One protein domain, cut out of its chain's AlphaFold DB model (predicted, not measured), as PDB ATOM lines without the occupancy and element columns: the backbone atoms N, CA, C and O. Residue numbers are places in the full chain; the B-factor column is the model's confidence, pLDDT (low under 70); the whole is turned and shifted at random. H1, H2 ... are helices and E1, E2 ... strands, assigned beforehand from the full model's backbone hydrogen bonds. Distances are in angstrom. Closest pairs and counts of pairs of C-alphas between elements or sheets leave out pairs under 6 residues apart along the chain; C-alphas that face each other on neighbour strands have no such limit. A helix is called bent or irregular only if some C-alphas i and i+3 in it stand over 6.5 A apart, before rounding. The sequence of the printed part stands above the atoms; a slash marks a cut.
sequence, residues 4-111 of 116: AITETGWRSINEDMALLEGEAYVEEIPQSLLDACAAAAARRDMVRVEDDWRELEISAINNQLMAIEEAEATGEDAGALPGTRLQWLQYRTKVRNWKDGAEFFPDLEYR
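What this domain is: This is residues 4 to 111 of the 116 residues of an uncharacterized protein of Pseudomonas fluorescens (UniProt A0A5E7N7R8). A long, uneven helical hairpin with a small head: the long helix H1 makes most of the length, the shorter helix H2 folds back beside part of it, and a loop-rich head with the short strands E1 and E2 lies at the end where H1 begins. The last stretch, residues 98 to 111, has no named element and lies near the middle of the whole, its C-alphas 5 to 13 A from the mean of all C-alphas. The printed part has 108 residues, with two named strands followed by two named helices in the order E1, E2, H1, H2, and the class is mostly helix. The whole is extended, with a radius of gyration of the C-alphas of 24.1 A, and its outline is a rod spanning 80 by 20 by 20 A.

How they stand to each other: E1, residues 10 to 12, and E2, residues 24 to 26, are apart, and each pairs with no named strand. A long link of 11 residues joins them. E2 is joined by a tight link of 4 residues to H1, residues 31 to 74, yet E2 and H1 are apart; E1 and H1 are apart too. A short link of 10 residues joins H1 to H2, residues 85 to 97. H1 and H2 form a helical hairpin: they touch, with 12 pairs of C-alphas within 8 A, and the closest C-alphas are those of Arg 54 and Val 95, 6.3 A apart. They run opposite ways at a shallow tilt of 20 degrees, with their centres 13.8 A apart. H1 touches H2 with residues 54 to 68 alone. H2 is apart from both E1 and E2. In H1 and H2 every pair of O i and N i+4 is within hydrogen-bond range.

Where its parts are: E1 runs from Trp 10, with its C-alpha at (34.320, 62.200, 5.116), to Ser 12. E2 runs from Ala 24 to Val 26. H1 has 44 residues, from Gln 31, C-alpha at (28.651, 63.898, -5.682), to Thr 74, C-alpha at (36.029, 0.193, -10.975), and measures 64.3 A from first to last C-alpha. H2 has 13 residues, from Arg 85 to Asn 97, C-alpha at (43.503, 32.046, -9.317), and measures 18.7 A. Neither helix is bent or irregular.

The domain as a whole: The two C-alphas farthest apart are those of Asp 16 and Gly 75, 80.6 A. The first and last printed C-alphas, of Ala 4 and Arg 111, are 40.8 A apart. The printed part has no cut, and its one long link is that from E1 to E2. The mean pLDDT of the printed part is 94.0, and no printed residue is under 70 in this model.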
ATOM      1  N   ALA A   4      33.779  67.549   6.957       93.75
ATOM      2  CA  ALA A   4      35.200  67.501   6.661       93.75
ATOM      3  C   ALA A   4      35.444  66.326   5.709       93.75
ATOM      4  O   ALA A   4      34.993  65.211   5.991       93.75
ATOM      5  N   ILE A   5      36.131  66.569   4.595       92.81
ATOM      6  CA  ILE A   5      36.481  65.547   3.599       92.81
ATOM      7  C   ILE A   5      37.996  65.354   3.518       92.81
ATOM      8  O   ILE A   5      38.756  66.298   3.721       92.81
ATOM      9  N   THR A   6      38.419  64.142   3.177       88.62
ATOM     10  CA  THR A   6      39.800  63.772   2.838       88.62
ATOM     11  C   THR A   6      39.821  63.037   1.496       88.62
ATOM     12  O   THR A   6      38.775  62.791   0.893       88.62
ATOM     13  N   GLU A   7      41.003  62.623   1.034       78.31
ATOM     14  CA  GLU A   7      41.137  61.765  -0.156       78.31
ATOM     15  C   GLU A   7      40.438  60.401  -0.012       78.31
ATOM     16  O   GLU A   7      40.157  59.742  -1.011       78.31
ATOM     17  N   THR A   8      40.165  59.955   1.217       75.94
ATOM     18  CA  THR A   8      39.703  58.588   1.502       75.94
ATOM     19  C   THR A   8      38.364  58.516   2.231       75.94
ATOM     20  O   THR A   8      37.859  57.414   2.453       75.94
ATOM     21  N   GLY A   9      37.750  59.650   2.588       81.81
ATOM     22  CA  GLY A   9      36.451  59.647   3.254       81.81
ATOM     23  C   GLY A   9      35.950  61.018   3.695       81.81
ATOM     24  O   GLY A   9      36.466  62.060   3.297       81.81
ATOM     25  N   TRP A  10      34.910  61.003   4.526       90.00
ATOM     26  CA  TRP A  10      34.320  62.200   5.116       90.00
ATOM     27  C   TRP A  10      33.787  61.922   6.519       90.00
ATOM     28  O   TRP A  10      33.482  60.783   6.881       90.00
ATOM     29  N   ARG A  11      33.607  62.989   7.294       90.69
ATOM     30  CA  ARG A  11      32.874  62.961   8.562       90.69
ATOM     31  C   ARG A  11      32.006  64.202   8.700       90.69
ATOM     32  O   ARG A  11      32.382  65.286   8.260       90.69
ATOM     33  N   SER A  12      30.843  64.041   9.321       91.56
ATOM     34  CA  SER A  12      29.999  65.173   9.701       91.56
ATOM     35  C   SER A  12      30.697  65.996  10.777       91.56
ATOM     36  O   SER A  12      31.191  65.434  11.759       91.56
ATOM     37  N   ILE A  13      30.695  67.311  10.613       92.69
ATOM     38  CA  ILE A  13      31.246  68.255  11.581       92.69
ATOM     39  C   ILE A  13      30.189  69.294  11.953       92.69
ATOM     40  O   ILE A  13      29.179  69.452  11.271       92.69
ATOM     41  N   ASN A  14      30.436  70.000  13.051       89.88
ATOM     42  CA  ASN A  14      29.722  71.232  13.374       89.88
ATOM     43  C   ASN A  14      30.572  72.427  12.924       89.88
ATOM     44  O   ASN A  14      31.782  72.278  12.761       89.88
ATOM     45  N   GLU A  15      29.960  73.603  12.779       80.19
ATOM     46  CA  GLU A  15      30.644  74.831  12.331       80.19
ATOM     47  C   GLU A  15      31.839  75.218  13.226       80.19
ATOM     48  O   GLU A  15      32.840  75.723  12.729       80.19
ATOM     49  N   ASP A  16      31.783  74.885  14.520       85.81
ATOM     50  CA  ASP A  16      32.841  75.192  15.496       85.81
ATOM     51  C   ASP A  16      33.917  74.095  15.625       85.81
ATOM     52  O   ASP A  16      34.815  74.180  16.468       85.81
ATOM     53  N   MET A  17      33.816  73.012  14.852       89.00
ATOM     54  CA  MET A  17      34.732  71.880  14.965       89.00
ATOM     55  C   MET A  17      35.987  72.108  14.119       89.00
ATOM     56  O   MET A  17      35.907  72.367  12.922       89.00
ATOM     57  N   ALA A  18      37.162  71.952  14.732       90.25
ATOM     58  CA  ALA A  18      38.428  72.078  14.021       90.25
ATOM     59  C   ALA A  18      38.596  70.985  12.949       90.25
ATOM     60  O   ALA A  18      38.281  69.807  13.176       90.25
ATOM     61  N   LEU A  19      39.136  71.392  11.800       91.81
ATOM     62  CA  LEU A  19      39.621  70.486  10.766       91.81
ATOM     63  C   LEU A  19      40.940  69.848  11.212       91.81
ATOM     64  O   LEU A  19      41.783  70.499  11.836       91.81
ATOM     65  N   LEU A  20      41.112  68.576  10.881       91.88
ATOM     66  CA  LEU A  20      42.370  67.855  11.023       91.88
ATOM     67  C   LEU A  20      43.283  68.134   9.822       91.88
ATOM     68  O   LEU A  20      42.867  68.670   8.794       91.88
ATOM     69  N   GLU A  21      44.555  67.771   9.955       91.31
ATOM     70  CA  GLU A  21      45.521  67.891   8.864       91.31
ATOM     71  C   GLU A  21      45.055  67.093   7.634       91.31
ATOM     72  O   GLU A  21      44.710  65.917   7.737       91.31
ATOM     73  N   GLY A  22      45.026  67.749   6.470       90.12
ATOM     74  CA  GLY A  22      44.555  67.149   5.219       90.12
ATOM     75  C   GLY A  22      43.031  67.119   5.044       90.12
ATOM     76  O   GLY A  22      42.565  66.615   4.023       90.12
ATOM     77  N   GLU A  23      42.252  67.662   5.987       93.25
ATOM     78  CA  GLU A  23      40.806  67.827   5.823       93.25
ATOM     79  C   GLU A  23      40.457  69.137   5.105       93.25
ATOM     80  O   GLU A  23      41.032  70.195   5.368       93.25
ATOM     81  N   ALA A  24      39.448  69.078   4.237       91.62
ATOM     82  CA  ALA A  24      38.812  70.252   3.653       91.62
ATOM     83  C   ALA A  24      37.370  70.379   4.156       91.62
ATOM     84  O   ALA A  24      36.633  69.393   4.214       91.62
ATOM     85  N   TYR A  25      36.963  71.600   4.506       93.69
ATOM     86  CA  TYR A  25      35.574  71.911   4.838       93.69
ATOM     87  C   TYR A  25      34.727  71.973   3.568       93.69
ATOM     88  O   TYR A  25      35.093  72.654   2.608       93.69
ATOM     89  N   VAL A  26      33.569  71.322   3.594       91.31
ATOM     90  CA  VAL A  26      32.539  71.437   2.559       91.31
ATOM     91  C   VAL A  26      31.157  71.529   3.200       91.31
ATOM     92  O   VAL A  26      30.873  70.878   4.206       91.31
ATOM     93  N   GLU A  27      30.274  72.334   2.612       91.81
ATOM     94  CA  GLU A  27      28.882  72.445   3.075       91.81
ATOM     95  C   GLU A  27      28.061  71.199   2.721       91.81
ATOM     96  O   GLU A  27      27.160  70.803   3.463       91.81
ATOM     97  N   GLU A  28      28.419  70.549   1.614       90.94
ATOM     98  CA  GLU A  28      27.791  69.343   1.092       90.94
ATOM     99  C   GLU A  28      28.866  68.359   0.619       90.94
ATOM    100  O   GLU A  28      29.924  68.764   0.132       90.94
ATOM    101  N   ILE A  29      28.604  67.057   0.757       89.19
ATOM    102  CA  ILE A  29      29.516  66.023   0.258       89.19
ATOM    103  C   ILE A  29      29.508  66.082  -1.278       89.19
ATOM    104  O   ILE A  29      28.434  65.966  -1.871       89.19
ATOM    105  N   PRO A  30      30.673  66.208  -1.941       90.06
ATOM    106  CA  PRO A  30      30.752  66.159  -3.394       90.06
ATOM    107  C   PRO A  30      30.113  64.889  -3.964       90.06
ATOM    108  O   PRO A  30      30.405  63.783  -3.505       90.06
ATOM    109  N   GLN A  31      29.309  65.034  -5.023       89.38
ATOM    110  CA  GLN A  31      28.651  63.898  -5.682       89.38
ATOM    111  C   GLN A  31      29.655  62.822  -6.128       89.38
ATOM    112  O   GLN A  31      29.394  61.636  -5.977       89.38
ATOM    113  N   SER A  32      30.848  63.222  -6.574       88.25
ATOM    114  CA  SER A  32      31.919  62.296  -6.957       88.25
ATOM    115  C   SER A  32      32.387  61.380  -5.820       88.25
ATOM    116  O   SER A  32      32.751  60.236  -6.080       88.25
ATOM    117  N   LEU A  33      32.366  61.843  -4.562       87.25
ATOM    118  CA  LEU A  33      32.704  61.008  -3.404       87.25
ATOM    119  C   LEU A  33      31.582  60.020  -3.081       87.25
ATOM    120  O   LEU A  33      31.860  58.866  -2.751       87.25
ATOM    121  N   LEU A  34      30.322  60.444  -3.218       89.56
ATOM    122  CA  LEU A  34      29.169  59.551  -3.073       89.56
ATOM    123  C   LEU A  34      29.204  58.445  -4.134       89.56
ATOM    124  O   LEU A  34      29.073  57.267  -3.796       89.56
ATOM    125  N   ASP A  35      29.466  58.814  -5.388       92.69
ATOM    126  CA  ASP A  35      29.581  57.881  -6.509       92.69
ATOM    127  C   ASP A  35      30.754  56.909  -6.309       92.69
ATOM    128  O   ASP A  35      30.606  55.705  -6.520       92.69
ATOM    129  N   ALA A  36      31.904  57.396  -5.832       89.38
ATOM    130  CA  ALA A  36      33.057  56.554  -5.521       89.38
ATOM    131  C   ALA A  36      32.749  55.536  -4.410       89.38
ATOM    132  O   ALA A  36      33.115  54.362  -4.521       89.38
ATOM    133  N   CYS A  37      32.035  55.943  -3.357       90.50
ATOM    134  CA  CYS A  37      31.603  55.027  -2.304       90.50
ATOM    135  C   CYS A  37      30.583  54.001  -2.798       90.50
ATOM    136  O   CYS A  37      30.694  52.826  -2.440       90.50
ATOM    137  N   ALA A  38      29.631  54.414  -3.637       92.75
ATOM    138  CA  ALA A  38      28.670  53.510  -4.257       92.75
ATOM    139  C   ALA A  38      29.372  52.483  -5.162       92.75
ATOM    140  O   ALA A  38      29.118  51.284  -5.044       92.75
ATOM    141  N   ALA A  39      30.320  52.922  -5.995       92.88
ATOM    142  CA  ALA A  39      31.122  52.045  -6.845       92.88
ATOM    143  C   ALA A  39      31.979  51.067  -6.022       92.88
ATOM    144  O   ALA A  39      32.043  49.878  -6.334       92.88
ATOM    145  N   ALA A  40      32.597  51.534  -4.932       91.69
ATOM    146  CA  ALA A  40      33.362  50.677  -4.030       91.69
ATOM    147  C   ALA A  40      32.480  49.627  -3.337       91.69
ATOM    148  O   ALA A  40      32.903  48.480  -3.186       91.69
ATOM    149  N   ALA A  41      31.261  49.993  -2.927       94.19
ATOM    150  CA  ALA A  41      30.298  49.057  -2.353       94.19
ATOM    151  C   ALA A  41      29.858  48.003  -3.380       94.19
ATOM    152  O   ALA A  41      29.988  46.810  -3.108       94.19
ATOM    153  N   ALA A  42      29.463  48.430  -4.583       94.62
ATOM    154  CA  ALA A  42      29.087  47.530  -5.669       94.62
ATOM    155  C   ALA A  42      30.220  46.553  -6.022       94.62
ATOM    156  O   ALA A  42      29.990  45.351  -6.149       94.62
ATOM    157  N   ARG A  43      31.470  47.037  -6.088       94.62
ATOM    158  CA  ARG A  43      32.637  46.174  -6.314       94.62
ATOM    159  C   ARG A  43      32.778  45.118  -5.219       94.62
ATOM    160  O   ARG A  43      33.002  43.959  -5.544       94.62
ATOM    161  N   ARG A  44      32.658  45.485  -3.937       95.69
ATOM    162  CA  ARG A  44      32.754  44.516  -2.823       95.69
ATOM    163  C   ARG A  44      31.689  43.428  -2.924       95.69
ATOM    164  O   ARG A  44      32.003  42.268  -2.674       95.69
ATOM    165  N   ASP A  45      30.470  43.789  -3.316       96.50
ATOM    166  CA  ASP A  45      29.400  42.814  -3.526       96.50
ATOM    167  C   ASP A  45      29.719  41.852  -4.672       96.50
ATOM    168  O   ASP A  45      29.562  40.644  -4.505       96.50
ATOM    169  N   MET A  46      30.239  42.352  -5.797       96.56
ATOM    170  CA  MET A  46      30.677  41.496  -6.905       96.56
ATOM    171  C   MET A  46      31.812  40.555  -6.486       96.56
ATOM    172  O   MET A  46      31.747  39.362  -6.758       96.56
ATOM    173  N   VAL A  47      32.823  41.061  -5.769       97.31
ATOM    174  CA  VAL A  47      33.926  40.230  -5.251       97.31
ATOM    175  C   VAL A  47      33.398  39.111  -4.353       97.31
ATOM    176  O   VAL A  47      33.809  37.965  -4.513       97.31
ATOM    177  N   ARG A  48      32.453  39.417  -3.457       97.44
ATOM    178  CA  ARG A  48      31.828  38.417  -2.582       97.44
ATOM    179  C   ARG A  48      31.107  37.331  -3.382       97.44
ATOM    180  O   ARG A  48      31.278  36.155  -3.086       97.44
ATOM    181  N   VAL A  49      30.340  37.715  -4.404       97.38
ATOM    182  CA  VAL A  49      29.650  36.759  -5.290       97.38
ATOM    183  C   VAL A  49      30.643  35.832  -5.996       97.38
ATOM    184  O   VAL A  49      30.387  34.631  -6.100       97.38
ATOM    185  N   GLU A  50      31.780  36.355  -6.456       97.75
ATOM    186  CA  GLU A  50      32.813  35.534  -7.096       97.75
ATOM    187  C   GLU A  50      33.549  34.619  -6.116       97.75
ATOM    188  O   GLU A  50      33.892  33.493  -6.477       97.75
ATOM    189  N   ASP A  51      33.788  35.071  -4.884       97.56
ATOM    190  CA  ASP A  51      34.378  34.236  -3.837       97.56
ATOM    191  C   ASP A  51      33.444  33.065  -3.485       97.56
ATOM    192  O   ASP A  51      33.897  31.917  -3.482       97.56
ATOM    193  N   ASP A  52      32.144  33.333  -3.304       97.94
ATOM    194  CA  ASP A  52      31.116  32.309  -3.074       97.94
ATOM    195  C   ASP A  52      31.052  31.316  -4.253       97.94
ATOM    196  O   ASP A  52      31.041  30.095  -4.065       97.94
ATOM    197  N   TRP A  53      31.063  31.821  -5.495       98.00
ATOM    198  CA  TRP A  53      31.104  30.979  -6.694       98.00
ATOM    199  C   TRP A  53      32.360  30.105  -6.731       98.00
ATOM    200  O   TRP A  53      32.259  28.901  -6.970       98.00
ATOM    201  N   ARG A  54      33.539  30.677  -6.460       98.06
ATOM    202  CA  ARG A  54      34.811  29.948  -6.465       98.06
ATOM    203  C   ARG A  54      34.792  28.802  -5.459       98.06
ATOM    204  O   ARG A  54      35.286  27.721  -5.770       98.06
ATOM    205  N   GLU A  55      34.258  29.014  -4.261       98.12
ATOM    206  CA  GLU A  55      34.171  27.968  -3.237       98.12
ATOM    207  C   GLU A  55      33.279  26.801  -3.675       98.12
ATOM    208  O   GLU A  55      33.696  25.638  -3.592       98.12
ATOM    209  N   LEU A  56      32.095  27.108  -4.215       98.19
ATOM    210  CA  LEU A  56      31.186  26.107  -4.780       98.19
ATOM    211  C   LEU A  56      31.842  25.346  -5.937       98.19
ATOM    212  O   LEU A  56      31.774  24.116  -6.003       98.19
ATOM    213  N   GLU A  57      32.529  26.066  -6.819       98.19
ATOM    214  CA  GLU A  57      33.177  25.495  -7.991       98.19
ATOM    215  C   GLU A  57      34.345  24.578  -7.596       98.19
ATOM    216  O   GLU A  57      34.473  23.471  -8.114       98.19
ATOM    217  N   ILE A  58      35.156  24.955  -6.602       98.38
ATOM    218  CA  ILE A  58      36.225  24.091  -6.078       98.38
ATOM    219  C   ILE A  58      35.664  22.803  -5.468       98.38
ATOM    220  O   ILE A  58      36.264  21.739  -5.651       98.38
ATOM    221  N   SER A  59      34.530  22.870  -4.765       98.31
ATOM    222  CA  SER A  59      33.857  21.672  -4.252       98.31
ATOM    223  C   SER A  59      33.395  20.759  -5.393       98.31
ATOM    224  O   SER A  59      33.707  19.565  -5.380       98.31
ATOM    225  N   ALA A  60      32.753  21.323  -6.422       97.88
ATOM    226  CA  ALA A  60      32.316  20.579  -7.602       97.88
ATOM    227  C   ALA A  60      33.488  19.897  -8.327       97.88
ATOM    228  O   ALA A  60      33.408  18.713  -8.649       97.88
ATOM    229  N   ILE A  61      34.608  20.602  -8.514       98.38
ATOM    230  CA  ILE A  61      35.815  20.044  -9.138       98.38
ATOM    231  C   ILE A  61      36.385  18.879  -8.322       98.38
ATOM    232  O   ILE A  61      36.807  17.879  -8.897       98.38
ATOM    233  N   ASN A  62      36.421  18.984  -6.991       98.25
ATOM    234  CA  ASN A  62      36.926  17.891  -6.158       98.25
ATOM    235  C   ASN A  62      36.035  16.647  -6.276       98.25
ATOM    236  O   ASN A  62      36.563  15.548  -6.427       98.25
ATOM    237  N   ASN A  63      34.709  16.818  -6.273       97.88
ATOM    238  CA  ASN A  63      33.764  15.716  -6.485       97.88
ATOM    239  C   ASN A  63      33.949  15.069  -7.859       97.88
ATOM    240  O   ASN A  63      33.990  13.850  -7.968       97.88
ATOM    241  N   GLN A  64      34.149  15.884  -8.890       97.69
ATOM    242  CA  GLN A  64      34.408  15.410 -10.241       97.69
ATOM    243  C   GLN A  64      35.716  14.615 -10.348       97.69
ATOM    244  O   GLN A  64      35.763  13.583 -11.010       97.69
ATOM    245  N   LEU A  65      36.783  15.061  -9.681       97.88
ATOM    246  CA  LEU A  65      38.043  14.317  -9.639       97.88
ATOM    247  C   LEU A  65      37.893  12.975  -8.909       97.88
ATOM    248  O   LEU A  65      38.516  12.005  -9.331       97.88
ATOM    249  N   MET A  66      37.063  12.911  -7.861       97.69
ATOM    250  CA  MET A  66      36.736  11.651  -7.182       97.69
ATOM    251  C   MET A  66      35.927  10.713  -8.086       97.69
ATOM    252  O   MET A  66      36.280   9.546  -8.188       97.69
ATOM    253  N   ALA A  67      34.913  11.220  -8.795       97.25
ATOM    254  CA  ALA A  67      34.116  10.420  -9.726       97.25
ATOM    255  C   ALA A  67      34.970   9.840 -10.868       97.25
ATOM    256  O   ALA A  67      34.843   8.668 -11.208       97.25
ATOM    257  N   ILE A  68      35.890  10.634 -11.429       96.94
ATOM    258  CA  ILE A  68      36.839  10.138 -12.438       96.94
ATOM    259  C   ILE A  68      37.709   9.018 -11.855       96.94
ATOM    260  O   ILE A  68      37.885   7.988 -12.495       96.94
ATOM    261  N   GLU A  69      38.238   9.198 -10.644       96.75
ATOM    262  CA  GLU A  69      39.082   8.195  -9.990       96.75
ATOM    263  C   GLU A  69      38.329   6.891  -9.692       96.75
ATOM    264  O   GLU A  69      38.864   5.806  -9.912       96.75
ATOM    265  N   GLU A  70      37.078   6.983  -9.242       96.62
ATOM    266  CA  GLU A  70      36.222   5.823  -8.995       96.62
ATOM    267  C   GLU A  70      35.890   5.078 -10.293       96.62
ATOM    268  O   GLU A  70      36.007   3.850 -10.341       96.62
ATOM    269  N   ALA A  71      35.568   5.805 -11.365       95.19
ATOM    270  CA  ALA A  71      35.323   5.215 -12.676       95.19
ATOM    271  C   ALA A  71      36.578   4.535 -13.251       95.19
ATOM    272  O   ALA A  71      36.500   3.437 -13.801       95.19
ATOM    273  N   GLU A  72      37.756   5.140 -13.075       93.56
ATOM    274  CA  GLU A  72      39.043   4.555 -13.474       93.56
ATOM    275  C   GLU A  72      39.370   3.276 -12.681       93.56
ATOM    276  O   GLU A  72      39.916   2.325 -13.242       93.56
ATOM    277  N   ALA A  73      39.038   3.236 -11.387       95.44
ATOM    278  CA  ALA A  73      39.345   2.109 -10.508       95.44
ATOM    279  C   ALA A  73      38.377   0.925 -10.666       95.44
ATOM    280  O   ALA A  73      38.789  -0.230 -10.541       95.44
ATOM    281  N   THR A  74      37.096   1.206 -10.908       95.12
ATOM    282  CA  THR A  74      36.029   0.193 -10.975       95.12
ATOM    283  C   THR A  74      35.686  -0.216 -12.405       95.12
ATOM    284  O   THR A  74      35.209  -1.327 -12.627       95.12
ATOM    285  N   GLY A  75      35.949   0.654 -13.385       91.69
ATOM    286  CA  GLY A  75      35.465   0.506 -14.757       91.69
ATOM    287  C   GLY A  75      33.969   0.801 -14.919       91.69
ATOM    288  O   GLY A  75      33.435   0.596 -16.009       91.69
ATOM    289  N   GLU A  76      33.292   1.258 -13.862       92.25
ATOM    290  CA  GLU A  76      31.876   1.624 -13.871       92.25
ATOM    291  C   GLU A  76      31.700   3.139 -14.041       92.25
ATOM    292  O   GLU A  76      32.577   3.932 -13.705       92.25
ATOM    293  N   ASP A  77      30.559   3.563 -14.584       89.62
ATOM    294  CA  ASP A  77      30.243   4.987 -14.681       89.62
ATOM    295  C   ASP A  77      29.865   5.545 -13.301       89.62
ATOM    296  O   ASP A  77      28.777   5.283 -12.787       89.62
ATOM    297  N   ALA A  78      30.762   6.340 -12.715       92.31
ATOM    298  CA  ALA A  78      30.543   7.043 -11.450       92.31
ATOM    299  C   ALA A  78      29.879   8.426 -11.633       92.31
ATOM    300  O   ALA A  78      29.896   9.259 -10.723       92.31
ATOM    301  N   GLY A  79      29.315   8.712 -12.813       91.00
ATOM    302  CA  GLY A  79      28.635   9.975 -13.100       91.00
ATOM    303  C   GLY A  79      29.591  11.152 -13.308       91.00
ATOM    304  O   GLY A  79      29.223  12.301 -13.053       91.00
ATOM    305  N   ALA A  80      30.821  10.882 -13.752       92.25
ATOM    306  CA  ALA A  80      31.786  11.923 -14.076       92.25
ATOM    307  C   ALA A  80      31.300  12.751 -15.279       92.25
ATOM    308  O   ALA A  80      30.971  12.222 -16.340       92.25
ATOM    309  N   LEU A  81      31.299  14.077 -15.135       94.12
ATOM    310  CA  LEU A  81      31.080  15.003 -16.246       94.12
ATOM    311  C   LEU A  81      32.176  14.869 -17.324       94.12
ATOM    312  O   LEU A  81      33.262  14.359 -17.029       94.12
ATOM    313  N   PRO A  82      31.938  15.368 -18.554       94.62
ATOM    314  CA  PRO A  82      32.948  15.379 -19.606       94.62
ATOM    315  C   PRO A  82      34.281  16.018 -19.190       94.62
ATOM    316  O   PRO A  82      34.356  16.889 -18.319       94.62
ATOM    317  N   GLY A  83      35.350  15.569 -19.841       94.56
ATOM    318  CA  GLY A  83      36.716  16.025 -19.602       94.56
ATOM    319  C   GLY A  83      37.578  15.042 -18.808       94.56
ATOM    320  O   GLY A  83      37.118  14.228 -18.015       94.56
ATOM    321  N   THR A  84      38.882  15.135 -19.034       95.44
ATOM    322  CA  THR A  84      39.916  14.293 -18.423       95.44
ATOM    323  C   THR A  84      40.349  14.816 -17.055       95.44
ATOM    324  O   THR A  84      40.273  16.018 -16.783       95.44
ATOM    325  N   ARG A  85      40.935  13.941 -16.222       96.75
ATOM    326  CA  ARG A  85      41.556  14.326 -14.940       96.75
ATOM    327  C   ARG A  85      42.502  15.525 -15.087       96.75
ATOM    328  O   ARG A  85      42.477  16.441 -14.268       96.75
ATOM    329  N   LEU A  86      43.303  15.555 -16.157       97.19
ATOM    330  CA  LEU A  86      44.230  16.654 -16.438       97.19
ATOM    331  C   LEU A  86      43.502  17.980 -16.715       97.19
ATOM    332  O   LEU A  86      43.886  19.004 -16.150       97.19
ATOM    333  N   GLN A  87      42.452  17.970 -17.542       97.94
ATOM    334  CA  GLN A  87      41.662  19.172 -17.839       97.94
ATOM    335  C   GLN A  87      40.993  19.725 -16.575       97.94
ATOM    336  O   GLN A  87      41.043  20.930 -16.334       97.94
ATOM    337  N   TRP A  88      40.457  18.856 -15.716       98.25
ATOM    338  CA  TRP A  88      39.865  19.256 -14.437       98.25
ATOM    339  C   TRP A  88      40.893  19.834 -13.452       98.25
ATOM    340  O   TRP A  88      40.606  20.815 -12.764       98.25
ATOM    341  N   LEU A  89      42.126  19.317 -13.415       98.19
ATOM    342  CA  LEU A  89      43.215  19.890 -12.606       98.19
ATOM    343  C   LEU A  89      43.675  21.267 -13.113       98.19
ATOM    344  O   LEU A  89      43.928  22.180 -12.317       98.19
ATOM    345  N   GLN A  90      43.761  21.442 -14.434       98.31
ATOM    346  CA  GLN A  90      44.051  22.739 -15.047       98.31
ATOM    347  C   GLN A  90      42.938  23.744 -14.744       98.31
ATOM    348  O   GLN A  90      43.217  24.869 -14.324       98.31
ATOM    349  N   TYR A  91      41.682  23.317 -14.880       98.38
ATOM    350  CA  TYR A  91      40.517  24.119 -14.537       98.38
ATOM    351  C   TYR A  91      40.540  24.557 -13.068       98.38
ATOM    352  O   TYR A  91      40.454  25.749 -12.779       98.38
ATOM    353  N   ARG A  92      40.814  23.631 -12.138       98.44
ATOM    354  CA  ARG A  92      40.993  23.937 -10.709       98.44
ATOM    355  C   ARG A  92      42.013  25.041 -10.468       98.44
ATOM    356  O   ARG A  92      41.813  25.891  -9.608       98.44
ATOM    357  N   THR A  93      43.120  25.019 -11.205       98.19
ATOM    358  CA  THR A  93      44.174  26.032 -11.074       98.19
ATOM    359  C   THR A  93      43.673  27.404 -11.514       98.19
ATOM    360  O   THR A  93      43.895  28.381 -10.802       98.19
ATOM    361  N   LYS A  94      42.939  27.473 -12.632       98.12
ATOM    362  CA  LYS A  94      42.300  28.713 -13.097       98.12
ATOM    363  C   LYS A  94      41.304  29.247 -12.064       98.12
ATOM    364  O   LYS A  94      41.421  30.396 -11.663       98.12
ATOM    365  N   VAL A  95      40.407  28.396 -11.559       98.25
ATOM    366  CA  VAL A  95      39.399  28.768 -10.548       98.25
ATOM    367  C   VAL A  95      40.051  29.250  -9.244       98.25
ATOM    368  O   VAL A  95      39.650  30.269  -8.698       98.25
ATOM    369  N   ARG A  96      41.122  28.602  -8.759       97.56
ATOM    370  CA  ARG A  96      41.865  29.065  -7.564       97.56
ATOM    371  C   ARG A  96      42.519  30.436  -7.745       97.56
ATOM    372  O   ARG A  96      42.730  31.141  -6.758       97.56
ATOM    373  N   ASN A  97      42.883  30.772  -8.977       97.50
ATOM    374  CA  ASN A  97      43.503  32.046  -9.317       97.50
ATOM    375  C   ASN A  97      42.472  33.130  -9.665       97.50
ATOM    376  O   ASN A  97      42.863  34.288  -9.755       97.50
ATOM    377  N   TRP A  98      41.187  32.791  -9.797       98.00
ATOM    378  CA  TRP A  98      40.092  33.742  -9.984       98.00
ATOM    379  C   TRP A  98      39.722  34.408  -8.648       98.00
ATOM    380  O   TRP A  98      38.950  33.877  -7.847       98.00
ATOM    381  N   LYS A  99      40.379  35.529  -8.343       96.62
ATOM    382  CA  LYS A  99      40.258  36.272  -7.078       96.62
ATOM    383  C   LYS A  99      40.705  37.722  -7.256       96.62
ATOM    384  O   LYS A  99      41.241  38.063  -8.308       96.62
ATOM    385  N   ASP A 100      40.562  38.544  -6.215       94.38
ATOM    386  CA  ASP A 100      40.983  39.947  -6.283       94.38
ATOM    387  C   ASP A 100      42.458  40.084  -6.704       94.38
ATOM    388  O   ASP A 100      43.341  39.376  -6.207       94.38
ATOM    389  N   GLY A 101      42.702  40.971  -7.668       94.06
ATOM    390  CA  GLY A 101      43.987  41.139  -8.351       94.06
ATOM    391  C   GLY A 101      44.194  40.270  -9.601       94.06
ATOM    392  O   GLY A 101      45.188  40.473 -10.296       94.06
ATOM    393  N   ALA A 102      43.294  39.334  -9.916       96.44
ATOM    394  CA  ALA A 102      43.308  38.641 -11.204       96.44
ATOM    395  C   ALA A 102      42.800  39.551 -12.333       96.44
ATOM    396  O   ALA A 102      41.968  40.434 -12.118       96.44
ATOM    397  N   GLU A 103      43.310  39.332 -13.544       95.62
ATOM    398  CA  GLU A 103      42.881  40.080 -14.726       95.62
ATOM    399  C   GLU A 103      41.376  39.884 -14.959       95.62
ATOM    400  O   GLU A 103      40.878  38.765 -14.868       95.62
ATOM    401  N   PHE A 104      40.664  40.984 -15.220       96.44
ATOM    402  CA  PHE A 104      39.207  41.043 -15.411       96.44
ATOM    403  C   PHE A 104      38.340  40.625 -14.214       96.44
ATOM    404  O   PHE A 104      37.122  40.718 -14.292       96.44
ATOM    405  N   PHE A 105      38.913  40.247 -13.072       96.69
ATOM    406  CA  PHE A 105      38.124  39.991 -11.868       96.69
ATOM    407  C   PHE A 105      37.460  41.285 -11.354       96.69
ATOM    408  O   PHE A 105      38.138  42.319 -11.286       96.69
ATOM    409  N   PRO A 106      36.184  41.275 -10.913       97.31
ATOM    410  CA  PRO A 106      35.267  40.138 -10.719       97.31
ATOM    411  C   PRO A 106      34.238  39.936 -11.859       97.31
ATOM    412  O   PRO A 106      33.087  39.598 -11.594       97.31
ATOM    413  N   ASP A 107      34.596  40.203 -13.115       95.88
ATOM    414  CA  ASP A 107      33.660  40.134 -14.241       95.88
ATOM    415  C   ASP A 107      33.275  38.688 -14.605       95.88
ATOM    416  O   ASP A 107      34.121  37.846 -14.919       95.88
ATOM    417  N   LEU A 108      31.968  38.418 -14.597       94.44
ATOM    418  CA  LEU A 108      31.368  37.120 -14.895       94.44
ATOM    419  C   LEU A 108      31.735  36.593 -16.286       94.44
ATOM    420  O   LEU A 108      31.855  35.380 -16.450       94.44
ATOM    421  N   GLU A 109      31.910  37.478 -17.271       96.00
ATOM    422  CA  GLU A 109      32.210  37.096 -18.659       96.00
ATOM    423  C   GLU A 109      33.598  36.461 -18.815       96.00
ATOM    424  O   GLU A 109      33.862  35.762 -19.791       96.00
ATOM    425  N   TYR A 110      34.473  36.665 -17.831       96.62
ATOM    426  CA  TYR A 110      35.852  36.181 -17.831       96.62
ATOM    427  C   TYR A 110      36.068  35.016 -16.865       96.62
ATOM    428  O   TYR A 110      37.207  34.587 -16.639       96.62
ATOM    429  N   ARG A 111      34.982  34.471 -16.305       96.94
ATOM    430  CA  ARG A 111      35.055  33.279 -15.464       96.94
ATOM    431  C   ARG A 111      35.703  32.122 -16.229       96.94
ATOM    432  O   ARG A 111      35.401  31.897 -17.398       96.94
TER     433      ARG A 111